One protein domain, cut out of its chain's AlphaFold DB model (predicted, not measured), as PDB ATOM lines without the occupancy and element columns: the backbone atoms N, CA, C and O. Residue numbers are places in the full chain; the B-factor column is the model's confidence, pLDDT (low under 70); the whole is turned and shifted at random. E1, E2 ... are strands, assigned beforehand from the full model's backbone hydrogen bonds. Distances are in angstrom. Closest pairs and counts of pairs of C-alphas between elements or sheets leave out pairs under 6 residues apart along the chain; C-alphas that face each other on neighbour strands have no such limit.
ATOM      1  N   ILE A  11     183.534 165.296 204.843       96.31
ATOM      2  CA  ILE A  11     182.189 164.768 204.608       96.31
ATOM      3  C   ILE A  11     181.572 164.418 205.957       96.31
ATOM      4  O   ILE A  11     182.237 163.866 206.836       96.31
ATOM      5  N   THR A  12     180.300 164.748 206.131       97.25
ATOM      6  CA  THR A  12     179.519 164.407 207.323       97.25
ATOM      7  C   THR A  12     178.190 163.821 206.874       97.25
ATOM      8  O   THR A  12     177.551 164.388 205.993       97.25
ATOM      9  N   ILE A  13     177.814 162.675 207.443       97.12
ATOM     10  CA  ILE A  13     176.570 161.957 207.144       97.12
ATOM     11  C   ILE A  13     175.665 162.111 208.359       97.12
ATOM     12  O   ILE A  13     176.012 161.626 209.432       97.12
ATOM     13  N   GLU A  14     174.524 162.764 208.188       95.44
ATOM     14  CA  GLU A  14     173.562 163.044 209.258       95.44
ATOM     15  C   GLU A  14     172.137 163.033 208.706       95.44
ATOM     16  O   GLU A  14     171.952 162.836 207.516       95.44
ATOM     17  N   ASP A  15     171.132 163.174 209.561       95.50
ATOM     18  CA  ASP A  15     169.741 163.405 209.145       95.50
ATOM     19  C   ASP A  15     169.416 164.884 209.411       95.50
ATOM     20  O   ASP A  15     169.139 165.276 210.551       95.50
ATOM     21  N   TYR A  16     169.586 165.729 208.390       94.88
ATOM     22  CA  TYR A  16     169.543 167.183 208.554       94.88
ATOM     23  C   TYR A  16     168.114 167.719 208.586       94.88
ATOM     24  O   TYR A  16     167.855 168.688 209.299       94.88
ATOM     25  N   ASN A  17     167.200 167.113 207.827       94.31
ATOM     26  CA  ASN A  17     165.794 167.518 207.765       94.31
ATOM     27  C   ASN A  17     164.880 166.701 208.710       94.31
ATOM     28  O   ASN A  17     163.679 166.983 208.773       94.31
ATOM     29  N   ARG A  18     165.447 165.744 209.463       94.69
ATOM     30  CA  ARG A  18     164.767 164.856 210.424       94.69
ATOM     31  C   ARG A  18     163.643 164.033 209.807       94.69
ATOM     32  O   ARG A  18     162.610 163.803 210.443       94.69
ATOM     33  N   ASP A  19     163.817 163.599 208.565       92.94
ATOM     34  CA  ASP A  19     162.837 162.755 207.880       92.94
ATOM     35  C   ASP A  19     163.084 161.245 208.064       92.94
ATOM     36  O   ASP A  19     162.269 160.428 207.624       92.94
ATOM     37  N   GLY A  20     164.159 160.873 208.772       94.75
ATOM     38  CA  GLY A  20     164.557 159.492 209.037       94.75
ATOM     39  C   GLY A  20     165.493 158.896 207.982       94.75
ATOM     40  O   GLY A  20     165.941 157.755 208.153       94.75
ATOM     41  N   TYR A  21     165.815 159.633 206.916       95.88
ATOM     42  CA  TYR A  21     166.790 159.246 205.901       95.88
ATOM     43  C   TYR A  21     168.131 159.946 206.133       95.88
ATOM     44  O   TYR A  21     168.236 160.991 206.765       95.88
ATOM     45  N   LYS A  22     169.215 159.307 205.679       97.06
ATOM     46  CA  LYS A  22     170.555 159.884 205.800       97.06
ATOM     47  C   LYS A  22     170.829 160.834 204.643       97.06
ATOM     48  O   LYS A  22     170.802 160.432 203.482       97.06
ATOM     49  N   ASP A  23     171.193 162.044 205.018       97.19
ATOM     50  CA  ASP A  23     171.703 163.131 204.205       97.19
ATOM     51  C   ASP A  23     173.232 163.185 204.285       97.19
ATOM     52  O   ASP A  23     173.881 162.439 205.033       97.19
ATOM     53  N   PHE A  24     173.838 164.112 203.546       97.56
ATOM     54  CA  PHE A  24     175.240 164.431 203.765       97.56
ATOM     55  C   PHE A  24     175.555 165.902 203.525       97.56
ATOM     56  O   PHE A  24     174.873 166.624 202.803       97.56
ATOM     57  N   SER A  25     176.655 166.345 204.119       97.50
ATOM     58  CA  SER A  25     177.249 167.645 203.839       97.50
ATOM     59  C   SER A  25     178.715 167.493 203.481       97.50
ATOM     60  O   SER A  25     179.418 166.682 204.091       97.50
ATOM     61  N   VAL A  26     179.186 168.329 202.564       97.31
ATOM     62  CA  VAL A  26     180.612 168.538 202.309       97.31
ATOM     63  C   VAL A  26     180.984 169.903 202.858       97.31
ATOM     64  O   VAL A  26     180.294 170.872 202.556       97.31
ATOM     65  N   TRP A  27     182.046 170.006 203.649       95.94
ATOM     66  CA  TRP A  27     182.474 171.290 204.194       95.94
ATOM     67  C   TRP A  27     183.988 171.465 204.205       95.94
ATOM     68  O   TRP A  27     184.744 170.495 204.248       95.94
ATOM     69  N   HIS A  28     184.426 172.717 204.193       94.12
ATOM     70  CA  HIS A  28     185.821 173.113 204.374       94.12
ATOM     71  C   HIS A  28     185.896 174.370 205.249       94.12
ATOM     72  O   HIS A  28     184.878 175.011 205.506       94.12
ATOM     73  N   LEU A  29     187.090 174.721 205.723       93.44
ATOM     74  CA  LEU A  29     187.310 175.997 206.408       93.44
ATOM     75  C   LEU A  29     187.437 177.138 205.391       93.44
ATOM     76  O   LEU A  29     187.876 176.910 204.261       93.44
ATOM     77  N   ASP A  30     187.027 178.344 205.771       88.50
ATOM     78  CA  ASP A  30     187.217 179.546 204.962       88.50
ATOM     79  C   ASP A  30     188.707 179.811 204.685       88.50
ATOM     80  O   ASP A  30     189.584 179.416 205.450       88.50
ATOM     81  N   GLU A  31     188.996 180.485 203.572       82.50
ATOM     82  CA  GLU A  31     190.374 180.794 203.157       82.50
ATOM     83  C   GLU A  31     191.016 181.936 203.960       82.50
ATOM     84  O   GLU A  31     192.192 182.231 203.755       82.50
ATOM     85  N   GLY A  32     190.262 182.592 204.848       81.69
ATOM     86  CA  GLY A  32     190.764 183.649 205.713       81.69
ATOM     87  C   GLY A  32     191.530 183.079 206.905       81.69
ATOM     88  O   GLY A  32     192.598 182.488 206.773       81.69
ATOM     89  N   MET A  33     190.983 183.265 208.105       81.06
ATOM     90  CA  MET A  33     191.599 182.754 209.339       81.06
ATOM     91  C   MET A  33     191.259 181.278 209.609       81.06
ATOM     92  O   MET A  33     191.615 180.759 210.665       81.06
ATOM     93  N   GLY A  34     190.545 180.603 208.700       82.19
ATOM     94  CA  GLY A  34     190.120 179.210 208.871       82.19
ATOM     95  C   GLY A  34     189.190 179.016 210.071       82.19
ATOM     96  O   GLY A  34     189.237 177.991 210.749       82.19
ATOM     97  N   THR A  35     188.389 180.033 210.379       86.12
ATOM     98  CA  THR A  35     187.507 180.077 211.552       86.12
ATOM     99  C   THR A  35     186.111 179.559 211.227       86.12
ATOM    100  O   THR A  35     185.432 179.002 212.093       86.12
ATOM    101  N   TYR A  36     185.668 179.720 209.982       90.25
ATOM    102  CA  TYR A  36     184.308 179.415 209.569       90.25
ATOM    103  C   TYR A  36     184.272 178.170 208.702       90.25
ATOM    104  O   TYR A  36     185.045 178.024 207.759       90.25
ATOM    105  N   LYS A  37     183.345 177.267 209.010       94.00
ATOM    106  CA  LYS A  37     183.054 176.120 208.158       94.00
ATOM    107  C   LYS A  37     182.041 176.535 207.104       94.00
ATOM    108  O   LYS A  37     180.951 176.989 207.449       94.00
ATOM    109  N   ILE A  38     182.403 176.341 205.844       94.44
ATOM    110  CA  ILE A  38     181.553 176.569 204.679       94.44
ATOM    111  C   ILE A  38     181.018 175.216 204.223       94.44
ATOM    112  O   ILE A  38     181.802 174.293 203.998       94.44
ATOM    113  N   TYR A  39     179.699 175.086 204.121       96.06
ATOM    114  CA  TYR A  39     178.997 173.832 203.874       96.06
ATOM    115  C   TYR A  39     178.306 173.834 202.511       96.06
ATOM    116  O   TYR A  39     177.699 174.812 202.084       96.06
ATOM    117  N   ARG A  40     178.304 172.666 201.876       96.88
ATOM    118  CA  ARG A  40     177.354 172.271 200.835       96.88
ATOM    119  C   ARG A  40     176.489 171.162 201.404       96.88
ATOM    120  O   ARG A  40     177.021 170.150 201.865       96.88
ATOM    121  N   LEU A  41     175.179 171.365 201.390       96.75
ATOM    122  CA  LEU A  41     174.214 170.478 202.026       96.75
ATOM    123  C   LEU A  41     173.450 169.683 200.968       96.75
ATOM    124  O   LEU A  41     172.920 170.272 200.028       96.75
ATOM    125  N   PHE A  42     173.384 168.365 201.131       97.56
ATOM    126  CA  PHE A  42     172.720 167.454 200.207       97.56
ATOM    127  C   PHE A  42     171.678 166.630 200.951       97.56
ATOM    128  O   PHE A  42     172.031 165.782 201.769       97.56
ATOM    129  N   ILE A  43     170.409 166.870 200.636       97.31
ATOM    130  CA  ILE A  43     169.277 166.223 201.298       97.31
ATOM    131  C   ILE A  43     168.707 165.122 200.414       97.31
ATOM    132  O   ILE A  43     168.574 165.302 199.195       97.31
ATOM    133  N   PHE A  44     168.407 163.969 201.003       97.12
ATOM    134  CA  PHE A  44     167.805 162.849 200.300       97.12
ATOM    135  C   PHE A  44     166.300 163.061 200.115       97.12
ATOM    136  O   PHE A  44     165.518 163.035 201.055       97.12
ATOM    137  N   ILE A  45     165.867 163.200 198.865       94.69
ATOM    138  CA  ILE A  45     164.455 163.375 198.525       94.69
ATOM    139  C   ILE A  45     163.849 162.012 198.214       94.69
ATOM    140  O   ILE A  45     164.033 161.474 197.117       94.69
ATOM    141  N   LEU A  46     163.097 161.450 199.167       91.81
ATOM    142  CA  LEU A  46     162.529 160.100 199.057       91.81
ATOM    143  C   LEU A  46     161.681 159.903 197.792       91.81
ATOM    144  O   LEU A  46     161.799 158.870 197.129       91.81
ATOM    145  N   ALA A  47     160.854 160.893 197.440       92.75
ATOM    146  CA  ALA A  47     159.975 160.834 196.270       92.75
ATOM    147  C   ALA A  47     160.757 160.660 194.955       92.75
ATOM    148  O   ALA A  47     160.293 159.991 194.034       92.75
ATOM    149  N   GLU A  48     161.965 161.221 194.888       94.81
ATOM    150  CA  GLU A  48     162.831 161.178 193.707       94.81
ATOM    151  C   GLU A  48     163.944 160.133 193.818       94.81
ATOM    152  O   GLU A  48     164.593 159.822 192.817       94.81
ATOM    153  N   LYS A  49     164.160 159.586 195.023       94.56
ATOM    154  CA  LYS A  49     165.261 158.680 195.380       94.56
ATOM    155  C   LYS A  49     166.633 159.254 195.014       94.56
ATOM    156  O   LYS A  49     167.497 158.542 194.501       94.56
ATOM    157  N   LYS A  50     166.821 160.556 195.236       96.56
ATOM    158  CA  LYS A  50     168.031 161.295 194.858       96.56
ATOM    159  C   LYS A  50     168.415 162.303 195.926       96.56
ATOM    160  O   LYS A  50     167.554 162.853 196.601       96.56
ATOM    161  N   PHE A  51     169.708 162.587 196.005       97.06
ATOM    162  CA  PHE A  51     170.214 163.721 196.764       97.06
ATOM    163  C   PHE A  51     170.057 165.008 195.960       97.06
ATOM    164  O   PHE A  51     170.447 165.057 194.789       97.06
ATOM    165  N   LYS A  52     169.527 166.049 196.598       96.38
ATOM    166  CA  LYS A  52     169.507 167.409 196.059       96.38
ATOM    167  C   LYS A  52     170.397 168.308 196.889       96.38
ATOM    168  O   LYS A  52     170.321 168.302 198.112       96.38
ATOM    169  N   GLU A  53     171.218 169.101 196.210       96.44
ATOM    170  CA  GLU A  53     171.946 170.176 196.873       96.44
ATOM    171  C   GLU A  53     170.966 171.294 197.232       96.44
ATOM    172  O   GLU A  53     170.314 171.856 196.349       96.44
ATOM    173  N   ILE A  54     170.867 171.613 198.520       95.00
ATOM    174  CA  ILE A  54     170.052 172.725 199.003       95.00
ATOM    175  C   ILE A  54     170.912 173.984 199.043       95.00
ATOM    176  O   ILE A  54     172.082 173.945 199.429       95.00
ATOM    177  N   LYS A  55     170.321 175.109 198.641       93.62
ATOM    178  CA  LYS A  55     170.934 176.433 198.740       93.62
ATOM    179  C   LYS A  55     170.348 177.197 199.929       93.62
ATOM    180  O   LYS A  55     169.164 177.017 200.227       93.62
ATOM    181  N   PRO A  56     171.150 178.023 200.617       92.12
ATOM    182  CA  PRO A  56     170.634 178.869 201.681       92.12
ATOM    183  C   PRO A  56     169.604 179.853 201.112       92.12
ATOM    184  O   PRO A  56     169.733 180.334 199.988       92.12
ATOM    185  N   THR A  57     168.577 180.185 201.894       90.50
ATOM    186  CA  THR A  57     167.589 181.219 201.518       90.50
ATOM    187  C   THR A  57     168.091 182.642 201.781       90.50
ATOM    188  O   THR A  57     167.369 183.609 201.561       90.50
ATOM    189  N   CYS A  58     169.289 182.769 202.346       88.81
ATOM    190  CA  CYS A  58     169.832 183.977 202.950       88.81
ATOM    191  C   CYS A  58     171.352 183.835 203.095       88.81
ATOM    192  O   CYS A  58     171.843 182.823 203.604       88.81
ATOM    193  N   GLY A  59     172.082 184.872 202.685       86.81
ATOM    194  CA  GLY A  59     173.522 184.762 202.458       86.81
ATOM    195  C   GLY A  59     173.833 183.923 201.215       86.81
ATOM    196  O   GLY A  59     172.939 183.322 200.617       86.81
ATOM    197  N   ASP A  60     175.105 183.899 200.833       87.94
ATOM    198  CA  ASP A  60     175.543 183.223 199.607       87.94
ATOM    199  C   ASP A  60     175.844 181.735 199.841       87.94
ATOM    200  O   ASP A  60     175.553 180.891 198.994       87.94
ATOM    201  N   ASP A  61     176.354 181.405 201.030       91.75
ATOM    202  CA  ASP A  61     176.762 180.058 201.423       91.75
ATOM    203  C   ASP A  61     176.163 179.644 202.774       91.75
ATOM    204  O   ASP A  61     175.758 180.467 203.604       91.75
ATOM    205  N   PHE A  62     176.138 178.333 203.019       95.06
ATOM    206  CA  PHE A  62     175.904 177.808 204.358       95.06
ATOM    207  C   PHE A  62     177.184 177.934 205.187       95.06
ATOM    208  O   PHE A  62     178.190 177.292 204.894       95.06
ATOM    209  N   VAL A  63     177.140 178.722 206.255       94.56
ATOM    210  CA  VAL A  63     178.265 178.994 207.146       94.56
ATOM    211  C   VAL A  63     177.904 178.570 208.563       94.56
ATOM    212  O   VAL A  63     176.876 178.977 209.101       94.56
ATOM    213  N   ASN A  64     178.767 177.766 209.190       94.44
ATOM    214  CA  ASN A  64     178.617 177.324 210.583       94.44
ATOM    215  C   ASN A  64     177.201 176.822 210.921       94.44
ATOM    216  O   ASN A  64     176.612 177.224 211.932       94.44
ATOM    217  N   ILE A  65     176.650 175.961 210.062       95.12
ATOM    218  CA  ILE A  65     175.279 175.480 210.229       95.12
ATOM    219  C   ILE A  65     175.108 174.672 211.516       95.12
ATOM    220  O   ILE A  65     176.003 173.934 211.939       95.12
ATOM    221  N   ARG A  66     173.925 174.782 212.120       94.81
ATOM    222  CA  ARG A  66     173.487 173.927 213.231       94.81
ATOM    223  C   ARG A  66     171.985 173.696 213.168       94.81
ATOM    224  O   ARG A  66     171.256 174.537 212.653       94.81
ATOM    225  N   ILE A  67     171.527 172.588 213.734       93.94
ATOM    226  CA  ILE A  67     170.099 172.308 213.897       93.94
ATOM    227  C   ILE A  67     169.675 172.769 215.291       93.94
ATOM    228  O   ILE A  67     170.325 172.415 216.277       93.94
ATOM    229  N   ASP A  68     168.598 173.545 215.368       94.31
ATOM    230  CA  ASP A  68     167.998 174.026 216.613       94.31
ATOM    231  C   ASP A  68     166.471 173.861 216.562       94.31
ATOM    232  O   ASP A  68     165.779 174.495 215.758       94.31
ATOM    233  N   GLY A  69     165.941 172.953 217.385       93.19
ATOM    234  CA  GLY A  69     164.542 172.533 217.302       93.19
ATOM    235  C   GLY A  69     164.203 171.991 215.909       93.19
ATOM    236  O   GLY A  69     164.850 171.055 215.448       93.19
ATOM    237  N   GLU A  70     163.208 172.593 215.259       94.31
ATOM    238  CA  GLU A  70     162.746 172.274 213.896       94.31
ATOM    239  C   GLU A  70     163.308 173.241 212.845       94.31
ATOM    240  O   GLU A  70     162.702 173.462 211.793       94.31
ATOM    241  N   ASN A  71     164.474 173.834 213.119       95.19
ATOM    242  CA  ASN A  71     165.116 174.776 212.216       95.19
ATOM    243  C   ASN A  71     166.584 174.431 211.955       95.19
ATOM    244  O   ASN A  71     167.330 174.048 212.857       95.19
ATOM    245  N   LEU A  72     167.016 174.661 210.721       95.50
ATOM    246  CA  LEU A  72     168.408 174.796 210.332       95.50
ATOM    247  C   LEU A  72     168.809 176.266 210.485       95.50
ATOM    248  O   LEU A  72     168.221 177.156 209.867       95.50
ATOM    249  N   ILE A  73     169.818 176.523 211.307       95.88
ATOM    250  CA  ILE A  73     170.368 177.855 211.528       95.88
ATOM    251  C   ILE A  73     171.621 178.017 210.671       95.88
ATOM    252  O   ILE A  73     172.582 177.267 210.842       95.88
ATOM    253  N   ASN A  74     171.614 179.017 209.790       95.50
ATOM    254  CA  ASN A  74     172.771 179.468 209.019       95.50
ATOM    255  C   ASN A  74     173.373 180.727 209.661       95.50
ATOM    256  O   ASN A  74     172.626 181.649 210.001       95.50
ATOM    257  N   ALA A  75     174.693 180.801 209.818       94.06
ATOM    258  CA  ALA A  75     175.352 182.047 210.208       94.06
ATOM    259  C   ALA A  75     175.540 182.953 208.983       94.06
ATOM    260  O   ALA A  75     175.877 182.487 207.901       94.06
ATOM    261  N   ILE A  76     175.340 184.258 209.157       89.31
ATOM    262  CA  ILE A  76     175.580 185.277 208.128       89.31
ATOM    263  C   ILE A  76     176.363 186.409 208.782       89.31
ATOM    264  O   ILE A  76     176.149 186.702 209.955       89.31
ATOM    265  N   TYR A  77     177.257 187.053 208.043       83.44
ATOM    266  CA  TYR A  77     178.015 188.196 208.538       83.44
ATOM    267  C   TYR A  77     177.647 189.429 207.724       83.44
ATOM    268  O   TYR A  77     177.712 189.407 206.500       83.44
ATOM    269  N   ASP A  78     177.246 190.484 208.423       81.31
ATOM    270  CA  ASP A  78     176.914 191.786 207.849       81.31
ATOM    271  C   ASP A  78     177.674 192.844 208.650       81.31
ATOM    272  O   ASP A  78     177.557 192.870 209.877       81.31
ATOM    273  N   ASP A  79     178.528 193.625 207.989       83.00
ATOM    274  CA  ASP A  79     179.469 194.561 208.625       83.00
ATOM    275  C   ASP A  79     180.234 193.959 209.828       83.00
ATOM    276  O   ASP A  79     180.381 194.572 210.884       83.00
ATOM    277  N   ASN A  80     180.725 192.719 209.680       75.44
ATOM    278  CA  ASN A  80     181.410 191.928 210.721       75.44
ATOM    279  C   ASN A  80     180.571 191.589 211.969       75.44
ATOM    280  O   ASN A  80     181.093 190.981 212.908       75.44
ATOM    281  N   ALA A  81     179.278 191.911 211.992       84.38
ATOM    282  CA  ALA A  81     178.372 191.466 213.038       84.38
ATOM    283  C   ALA A  81     177.795 190.084 212.678       84.38
ATOM    284  O   ALA A  81     177.206 189.929 211.601       84.38
ATOM    285  N   PRO A  82     177.922 189.070 213.557       83.50
ATOM    286  CA  PRO A  82     177.303 187.775 213.325       83.50
ATOM    287  C   PRO A  82     175.783 187.907 213.428       83.50
ATOM    288  O   PRO A  82     175.229 188.304 214.455       83.50
ATOM    289  N   LYS A  83     175.106 187.524 212.356       90.62
ATOM    290  CA  LYS A  83     173.662 187.336 212.278       90.62
ATOM    291  C   LYS A  83     173.369 185.858 212.068       90.62
ATOM    292  O   LYS A  83     174.234 185.064 211.695       90.62
ATOM    293  N   SER A  84     172.127 185.477 212.328       91.69
ATOM    294  CA  SER A  84     171.652 184.134 212.022       91.69
ATOM    295  C   SER A  84     170.422 184.214 211.148       91.69
ATOM    296  O   SER A  84     169.601 185.122 211.283       91.69
ATOM    297  N   CYS A  85     170.319 183.254 210.249       91.56
ATOM    298  CA  CYS A  85     169.142 183.030 209.453       91.56
ATOM    299  C   CYS A  85     168.582 181.654 209.780       91.56
ATOM    300  O   CYS A  85     169.323 180.691 209.962       91.56
ATOM    301  N   THR A  86     167.263 181.596 209.896       93.56
ATOM    302  CA  THR A  86     166.533 180.409 210.326       93.56
ATOM    303  C   THR A  86     165.774 179.854 209.136       93.56
ATOM    304  O   THR A  86     165.006 180.576 208.503       93.56
ATOM    305  N   MET A  87     165.983 178.576 208.843       93.44
ATOM    306  CA  MET A  87     165.292 177.842 207.791       93.44
ATOM    307  C   MET A  87     164.534 176.673 208.423       93.44
ATOM    308  O   MET A  87     165.173 175.804 209.016       93.44
ATOM    309  N   PRO A  88     163.198 176.616 208.331       94.31
ATOM    310  CA  PRO A  88     162.441 175.486 208.858       94.31
ATOM    311  C   PRO A  88     162.850 174.168 208.180       94.31
ATOM    312  O   PRO A  88     162.989 174.111 206.961       94.31
ATOM    313  N   LEU A  89     163.010 173.078 208.936       93.56
ATOM    314  CA  LEU A  89     163.461 171.797 208.362       93.56
ATOM    315  C   LEU A  89     162.480 171.230 207.328       93.56
ATOM    316  O   LEU A  89     162.880 170.565 206.375       93.56
ATOM    317  N   ASN A  90     161.190 171.535 207.464       87.94
ATOM    318  CA  ASN A  90     160.168 171.087 206.521       87.94
ATOM    319  C   ASN A  90     160.316 171.688 205.110       87.94
ATOM    320  O   ASN A  90     159.730 171.136 204.180       87.94
ATOM    321  N   THR A  91     161.094 172.765 204.936       87.44
ATOM    322  CA  THR A  91     161.400 173.337 203.615       87.44
ATOM    323  C   THR A  91     162.583 172.651 202.933       87.44
ATOM    324  O   THR A  91     162.893 172.980 201.793       87.44
ATOM    325  N   LEU A  92     163.262 171.721 203.615       83.44
ATOM    326  CA  LEU A  92     164.411 170.966 203.105       83.44
ATOM    327  C   LEU A  92     163.995 169.633 202.445       83.44
ATOM    328  O   LEU A  92     164.790 168.703 202.409       83.44
TER     329      LEU A  92
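Overview. This is residues 11 to 92 of the 93 residues of an uncharacterized protein of Citrobacter sp. RHBSTW-00524 (UniProt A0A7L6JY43). Two small antiparallel sheets lie only partly face to face, one of four strands, E1 to E4, and one of three, E5 to E7; their long strands E2, E3, E6 and E7 run roughly along the same long axis. The link of residues 55 to 65 passes from one sheet to the other and pairs on the way with E3; the turn between E3 and E4 is at one end of the body and the turn between E6 and E7 at the other. The printed part has 82 residues with no named helix and seven named strands, E1 to E7 in that order, and its class is all strand. The sheets run E1, E2, E3, E4 and E5, E6, E7, each a meander, with each strand the antiparallel neighbour of the one before. The whole is compact, with a radius of gyration of the C-alphas of 13.0 A, and elongated, spanning 41 by 23 by 18 A.

Arrangement. E1, residues 11 to 14, is an edge strand and forms a hairpin with E2, residues 23 to 29, at 142 degrees; N 12 and O 25 are 2.9 A apart, within hydrogen-bond range. E2 forms a hairpin with E3, residues 37 to 45, at 167 degrees, with N 26 and O 40 at 2.9 A. E3 forms a hairpin with the edge strand E4, residues 50 to 54, at 142 degrees, with N 43 and O 52 at 2.9 A. From edge to edge the lines of these four strands turn by 74 degrees. Residues 38 to 39 of E3 also pair, antiparallel, with residues 62 to 63. E5, residues 66 to 68, forms a hairpin with E6, residues 71 to 78, at 124 degrees, with N 68 and O 71 at 2.9 A. E6 forms a hairpin with E7, residues 81 to 88, at 153 degrees, with N 74 and O 85 at 2.8 A. Strands of different sheets are apart, for instance E3 and E6.

Along the chain. E1 begins at C-alpha 11, at (182.189, 164.768, 204.608). E2 is 20.3 A from first to last C-alpha, and E3, the longest strand with nine residues, is 24.5 A. E4 is 12.3 A, and E5 has three residues. E6 is 21.2 A and E7 22.9 A, ending at C-alpha 88, at (162.441, 175.486, 208.858).

Size, cuts and confidence. The C-alphas of Ala 47 and Asp 79 are the two farthest apart, at 40.9 A. The printed part has no cut, and the link from E4 to E5, 11 residues, is long. The mean pLDDT of the printed part is 92.4, and no printed residue is under 70.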